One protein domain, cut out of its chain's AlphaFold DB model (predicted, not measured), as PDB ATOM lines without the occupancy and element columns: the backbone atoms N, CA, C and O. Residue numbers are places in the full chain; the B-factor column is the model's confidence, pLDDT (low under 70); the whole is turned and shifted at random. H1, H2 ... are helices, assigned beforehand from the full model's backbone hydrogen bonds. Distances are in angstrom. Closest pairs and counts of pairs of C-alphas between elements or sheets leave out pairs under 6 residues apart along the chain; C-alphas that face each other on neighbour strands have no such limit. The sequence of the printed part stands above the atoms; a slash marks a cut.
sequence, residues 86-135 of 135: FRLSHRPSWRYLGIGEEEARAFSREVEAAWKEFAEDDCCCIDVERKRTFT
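What this domain is: This is residues 86 to 135 of the 135 residues of a protein of Klebsiella oxytoca (UniProt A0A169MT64). One long helix, H2, runs along most of a loose rod, with the extended residues 86 to 93 running alongside it, the short helix H1 at its first end and a looping tail, residues 120 to 135, beyond its last end. The printed part has 50 residues with two named helices, H1 then H2, and no named strand; the class is all helix, though under half of the residues, 23, are in named elements. The radius of gyration of the C-alphas is 14.0 A, and the spans are 41 by 15 by 14 A.

How they stand to each other: Look first at H2, residues 101 to 119, where every O i to N i+4 pair is within hydrogen-bond range. H1, residues 94 to 97, is too short for such a pair; its one O i to N i+3 pair is within range. The two only just touch, with 3 pairs of C-alphas within 8 A, and only at the corner by their tight link; H2 does so with residues 101 to 104 alone. Their closest C-alphas, of Trp 94 and Ala 104, are 5.8 A apart.

Where its parts are: Find C-alpha 101 at (181.827, 224.850, 271.776); from there H2 runs 26.4 A to C-alpha 119 at (159.915, 225.294, 256.999). H1 begins at C-alpha 94, (177.606, 228.022, 274.608), and spans 5.0 A.

The domain as a whole: The C-alphas of Gly 100 and Glu 129, the two farthest apart, are 41.3 A apart, while those of Phe 86 and Thr 135, the chain's last residue, are 6.2 A apart. The printed part has no cut, and no printed residue is under 70 in pLDDT.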
ATOM      1  N   PHE A  86     164.660 231.095 253.080       87.06
ATOM      2  CA  PHE A  86     165.079 231.732 254.330       87.06
ATOM      3  C   PHE A  86     165.821 230.750 255.244       87.06
ATOM      4  O   PHE A  86     165.247 229.826 255.821       87.06
ATOM      5  N   ARG A  87     167.126 230.974 255.431       89.25
ATOM      6  CA  ARG A  87     167.958 230.137 256.305       89.25
ATOM      7  C   ARG A  87     168.005 230.677 257.737       89.25
ATOM      8  O   ARG A  87     168.479 231.789 257.967       89.25
ATOM      9  N   LEU A  88     167.618 229.848 258.710       93.25
ATOM     10  CA  LEU A  88     167.862 230.118 260.130       93.25
ATOM     11  C   LEU A  88     169.372 230.147 260.409       93.25
ATOM     12  O   LEU A  88     170.093 229.232 260.016       93.25
ATOM     13  N   SER A  89     169.846 231.180 261.111       93.06
ATOM     14  CA  SER A  89     171.204 231.220 261.662       93.06
ATOM     15  C   SER A  89     171.141 231.067 263.176       93.06
ATOM     16  O   SER A  89     170.915 232.039 263.902       93.06
ATOM     17  N   HIS A  90     171.328 229.843 263.671       93.88
ATOM     18  CA  HIS A  90     171.229 229.572 265.101       93.88
ATOM     19  C   HIS A  90     172.608 229.671 265.761       93.88
ATOM     20  O   HIS A  90     173.480 228.828 265.554       93.88
ATOM     21  N   ARG A  91     172.809 230.675 266.628       91.88
ATOM     22  CA  ARG A  91     174.081 230.902 267.346       91.88
ATOM     23  C   ARG A  91     173.875 230.952 268.868       91.88
ATOM     24  O   ARG A  91     173.832 232.043 269.435       91.88
ATOM     25  N   PRO A  92     173.713 229.796 269.541       90.56
ATOM     26  CA  PRO A  92     173.491 229.759 270.979       90.56
ATOM     27  C   PRO A  92     174.753 230.188 271.740       90.56
ATOM     28  O   PRO A  92     175.878 229.888 271.336       90.56
ATOM     29  N   SER A  93     174.571 230.867 272.875       93.81
ATOM     30  CA  SER A  93     175.677 231.229 273.769       93.81
ATOM     31  C   SER A  93     176.142 230.004 274.560       93.81
ATOM     32  O   SER A  93     175.659 229.736 275.658       93.81
ATOM     33  N   TRP A  94     177.095 229.258 274.003       94.19
ATOM     34  CA  TRP A  94     177.606 228.022 274.608       94.19
ATOM     35  C   TRP A  94     178.183 228.231 276.014       94.19
ATOM     36  O   TRP A  94     177.967 227.408 276.897       94.19
ATOM     37  N   ARG A  95     178.831 229.380 276.260       94.56
ATOM     38  CA  ARG A  95     179.381 229.737 277.582       94.56
ATOM     39  C   ARG A  95     178.302 229.878 278.645       94.56
ATOM     40  O   ARG A  95     178.514 229.477 279.780       94.56
ATOM     41  N   TYR A  96     177.169 230.474 278.277       95.31
ATOM     42  CA  TYR A  96     176.039 230.638 279.189       95.31
ATOM     43  C   TYR A  96     175.337 229.304 279.450       95.31
ATOM     44  O   TYR A  96     174.946 229.021 280.576       95.31
ATOM     45  N   LEU A  97     175.222 228.475 278.412       92.88
ATOM     46  CA  LEU A  97     174.618 227.146 278.496       92.88
ATOM     47  C   LEU A  97     175.509 226.119 279.214       92.88
ATOM     48  O   LEU A  97     175.031 225.043 279.552       92.88
ATOM     49  N   GLY A  98     176.788 226.434 279.447       94.69
ATOM     50  CA  GLY A  98     177.734 225.536 280.114       94.69
ATOM     51  C   GLY A  98     178.130 224.310 279.284       94.69
ATOM     52  O   GLY A  98     178.656 223.354 279.844       94.69
ATOM     53  N   ILE A  99     177.886 224.336 277.971       94.31
ATOM     54  CA  ILE A  99     178.202 223.246 277.035       94.31
ATOM     55  C   ILE A  99     179.515 223.513 276.296       94.31
ATOM     56  O   ILE A  99     179.985 224.653 276.226       94.31
ATOM     57  N   GLY A 100     180.107 222.469 275.716       95.88
ATOM     58  CA  GLY A 100     181.297 222.622 274.876       95.88
ATOM     59  C   GLY A 100     181.004 223.416 273.595       95.88
ATOM     60  O   GLY A 100     179.898 223.367 273.062       95.88
ATOM     61  N   GLU A 101     182.000 224.127 273.049       94.19
ATOM     62  CA  GLU A 101     181.827 224.850 271.776       94.19
ATOM     63  C   GLU A 101     181.478 223.897 270.619       94.19
ATOM     64  O   GLU A 101     180.596 224.194 269.813       94.19
ATOM     65  N   GLU A 102     182.132 222.735 270.558       94.06
ATOM     66  CA  GLU A 102     181.857 221.715 269.539       94.06
ATOM     67  C   GLU A 102     180.445 221.134 269.663       94.06
ATOM     68  O   GLU A 102     179.751 220.961 268.661       94.06
ATOM     69  N   GLU A 103     179.991 220.907 270.895       94.25
ATOM     70  CA  GLU A 103     178.636 220.446 271.195       94.25
ATOM     71  C   GLU A 103     177.594 221.490 270.777       94.25
ATOM     72  O   GLU A 103     176.632 221.167 270.087       94.25
ATOM     73  N   ALA A 104     177.833 222.769 271.077       95.00
ATOM     74  CA  ALA A 104     176.963 223.859 270.643       95.00
ATOM     75  C   ALA A 104     176.888 223.978 269.115       95.00
ATOM     76  O   ALA A 104     175.818 224.232 268.564       95.00
ATOM     77  N   ARG A 105     178.012 223.779 268.412       93.88
ATOM     78  CA  ARG A 105     178.046 223.766 266.941       93.88
ATOM     79  C   ARG A 105     177.289 222.569 266.369       93.88
ATOM     80  O   ARG A 105     176.634 222.727 265.341       93.88
ATOM     81  N   ALA A 106     177.395 221.392 266.989       95.06
ATOM     82  CA  ALA A 106     176.624 220.213 266.598       95.06
ATOM     83  C   ALA A 106     175.122 220.451 266.786       95.06
ATOM     84  O   ALA A 106     174.367 220.318 265.826       95.06
ATOM     85  N   PHE A 107     174.732 220.949 267.957       94.38
ATOM     86  CA  PHE A 107     173.350 221.287 268.270       94.38
ATOM     87  C   PHE A 107     172.769 222.341 267.316       94.38
ATOM     88  O   PHE A 107     171.689 222.150 266.765       94.38
ATOM     89  N   SER A 108     173.508 223.418 267.023       95.25
ATOM     90  CA  SER A 108     173.091 224.410 266.021       95.25
ATOM     91  C   SER A 108     172.786 223.783 264.662       95.25
ATOM     92  O   SER A 108     171.809 224.170 264.028       95.25
ATOM     93  N   ARG A 109     173.603 222.825 264.200       95.56
ATOM     94  CA  ARG A 109     173.372 222.154 262.910       95.56
ATOM     95  C   ARG A 109     172.103 221.313 262.928       95.56
ATOM     96  O   ARG A 109     171.372 221.335 261.945       95.56
ATOM     97  N   GLU A 110     171.845 220.604 264.022       96.56
ATOM     98  CA  GLU A 110     170.622 219.816 264.192       96.56
ATOM     99  C   GLU A 110     169.382 220.712 264.177       96.56
ATOM    100  O   GLU A 110     168.426 220.424 263.460       96.56
ATOM    101  N   VAL A 111     169.421 221.848 264.882       96.75
ATOM    102  CA  VAL A 111     168.297 222.794 264.892       96.75
ATOM    103  C   VAL A 111     168.103 223.460 263.530       96.75
ATOM    104  O   VAL A 111     166.970 223.581 263.072       96.75
ATOM    105  N   GLU A 112     169.176 223.876 262.850       96.44
ATOM    106  CA  GLU A 112     169.076 224.438 261.495       96.44
ATOM    107  C   GLU A 112     168.520 223.417 260.486       96.44
ATOM    108  O   GLU A 112     167.753 223.798 259.600       96.44
ATOM    109  N   ALA A 113     168.864 222.132 260.624       95.75
ATOM    110  CA  ALA A 113     168.322 221.062 259.788       95.75
ATOM    111  C   ALA A 113     166.831 220.820 260.064       95.75
ATOM    112  O   ALA A 113     166.031 220.861 259.132       95.75
ATOM    113  N   ALA A 114     166.449 220.663 261.335       95.94
ATOM    114  CA  ALA A 114     165.055 220.473 261.736       95.94
ATOM    115  C   ALA A 114     164.175 221.668 261.343       95.94
ATOM    116  O   ALA A 114     163.045 221.495 260.887       95.94
ATOM    117  N   TRP A 115     164.706 222.890 261.462       95.38
ATOM    118  CA  TRP A 115     164.026 224.086 260.977       95.38
ATOM    119  C   TRP A 115     163.775 224.013 259.476       95.38
ATOM    120  O   TRP A 115     162.661 224.284 259.045       95.38
ATOM    121  N   LYS A 116     164.782 223.639 258.679       94.00
ATOM    122  CA  LYS A 116     164.628 223.532 257.224       94.00
ATOM    123  C   LYS A 116     163.564 222.500 256.844       94.00
ATOM    124  O   LYS A 116     162.752 222.788 255.976       94.00
ATOM    125  N   GLU A 117     163.568 221.334 257.484       93.94
ATOM    126  CA  GLU A 117     162.572 220.282 257.232       93.94
ATOM    127  C   GLU A 117     161.152 220.747 257.559       93.94
ATOM    128  O   GLU A 117     160.234 220.479 256.797       93.94
ATOM    129  N   PHE A 118     160.973 221.479 258.658       94.00
ATOM    130  CA  PHE A 118     159.673 222.038 259.017       94.00
ATOM    131  C   PHE A 118     159.242 223.188 258.094       94.00
ATOM    132  O   PHE A 118     158.080 223.276 257.704       94.00
ATOM    133  N   ALA A 119     160.173 224.089 257.775       94.81
ATOM    134  CA  ALA A 119     159.915 225.294 256.999       94.81
ATOM    135  C   ALA A 119     159.577 224.978 255.539       94.81
ATOM    136  O   ALA A 119     158.696 225.624 254.983       94.81
ATOM    137  N   GLU A 120     160.244 223.984 254.948       93.12
ATOM    138  CA  GLU A 120     160.114 223.590 253.538       93.12
ATOM    139  C   GLU A 120     159.484 222.197 253.382       93.12
ATOM    140  O   GLU A 120     159.845 221.435 252.488       93.12
ATOM    141  N   ASP A 121     158.566 221.846 254.285       93.00
ATOM    142  CA  ASP A 121     157.821 220.588 254.248       93.00
ATOM    143  C   ASP A 121     156.890 220.511 253.022       93.00
ATOM    144  O   ASP A 121     156.066 221.401 252.798       93.00
ATOM    145  N   ASP A 122     156.944 219.396 252.287       92.25
ATOM    146  CA  ASP A 122     156.112 219.140 251.100       92.25
ATOM    147  C   ASP A 122     154.609 219.150 251.420       92.25
ATOM    148  O   ASP A 122     153.779 219.487 250.570       92.25
ATOM    149  N   CYS A 123     154.228 218.792 252.651       93.06
ATOM    150  CA  CYS A 123     152.830 218.837 253.087       93.06
ATOM    151  C   CYS A 123     152.364 220.251 253.475       93.06
ATOM    152  O   CYS A 123     151.192 220.421 253.835       93.06
ATOM    153  N   CYS A 124     153.250 221.252 253.400       93.56
ATOM    154  CA  CYS A 124     153.002 222.645 253.764       93.56
ATOM    155  C   CYS A 124     152.405 222.780 255.175       93.56
ATOM    156  O   CYS A 124     151.530 223.616 255.400       93.56
ATOM    157  N   CYS A 125     152.833 221.946 256.136       92.75
ATOM    158  CA  CYS A 125     152.208 221.884 257.466       92.75
ATOM    159  C   CYS A 125     152.344 223.173 258.291       92.75
ATOM    160  O   CYS A 125     151.608 223.350 259.263       92.75
ATOM    161  N   ILE A 126     153.275 224.055 257.926       93.19
ATOM    162  CA  ILE A 126     153.447 225.370 258.553       93.19
ATOM    163  C   ILE A 126     152.292 226.332 258.229       93.19
ATOM    164  O   ILE A 126     151.977 227.212 259.031       93.19
ATOM    165  N   ASP A 127     151.636 226.149 257.082       94.12
ATOM    166  CA  ASP A 127     150.480 226.921 256.641       94.12
ATOM    167  C   ASP A 127     149.183 226.157 256.939       94.12
ATOM    168  O   ASP A 127     148.997 225.006 256.540       94.12
ATOM    169  N   VAL A 128     148.234 226.822 257.599       93.44
ATOM    170  CA  VAL A 128     146.919 226.238 257.914       93.44
ATOM    171  C   VAL A 128     146.160 225.860 256.640       93.44
ATOM    172  O   VAL A 128     145.440 224.860 256.636       93.44
ATOM    173  N   GLU A 129     146.327 226.616 255.553       95.19
ATOM    174  CA  GLU A 129     145.699 226.286 254.269       95.19
ATOM    175  C   GLU A 129     146.430 225.179 253.495       95.19
ATOM    176  O   GLU A 129     145.878 224.675 252.514       95.19
ATOM    177  N   ARG A 130     147.631 224.783 253.940       91.44
ATOM    178  CA  ARG A 130     148.533 223.819 253.288       91.44
ATOM    179  C   ARG A 130     148.866 224.168 251.842       91.44
ATOM    180  O   ARG A 130     148.848 223.306 250.962       91.44
ATOM    181  N   LYS A 131     149.135 225.444 251.581       91.38
ATOM    182  CA  LYS A 131     149.475 225.933 250.238       91.38
ATOM    183  C   LYS A 131     150.877 226.503 250.137       91.38
ATOM    184  O   LYS A 131     151.345 226.697 249.017       91.38
ATOM    185  N   ARG A 132     151.499 226.856 251.261       89.94
ATOM    186  CA  ARG A 132     152.780 227.566 251.284       89.94
ATOM    187  C   ARG A 132     153.745 226.941 252.278       89.94
ATOM    188  O   ARG A 132     153.338 226.513 253.359       89.94
ATOM    189  N   THR A 133     155.017 226.940 251.903       92.19
ATOM    190  CA  THR A 133     156.133 226.749 252.826       92.19
ATOM    191  C   THR A 133     156.451 228.086 253.512       92.19
ATOM    192  O   THR A 133     155.709 229.063 253.375       92.19
ATOM    193  N   PHE A 134     157.500 228.135 254.330       90.81
ATOM    194  CA  PHE A 134     157.912 229.372 254.999       90.81
ATOM    195  C   PHE A 134     158.435 230.441 254.022       90.81
ATOM    196  O   PHE A 134     158.410 231.628 254.359       90.81
ATOM    197  N   THR A 135     158.921 230.022 252.849       84.75
ATOM    198  CA  THR A 135     159.474 230.898 251.808       84.75
ATOM    199  C   THR A 135     158.419 231.319 250.782       84.75
ATOM    200  O   THR A 135     157.547 230.497 250.423       84.75
TER     201      THR A 135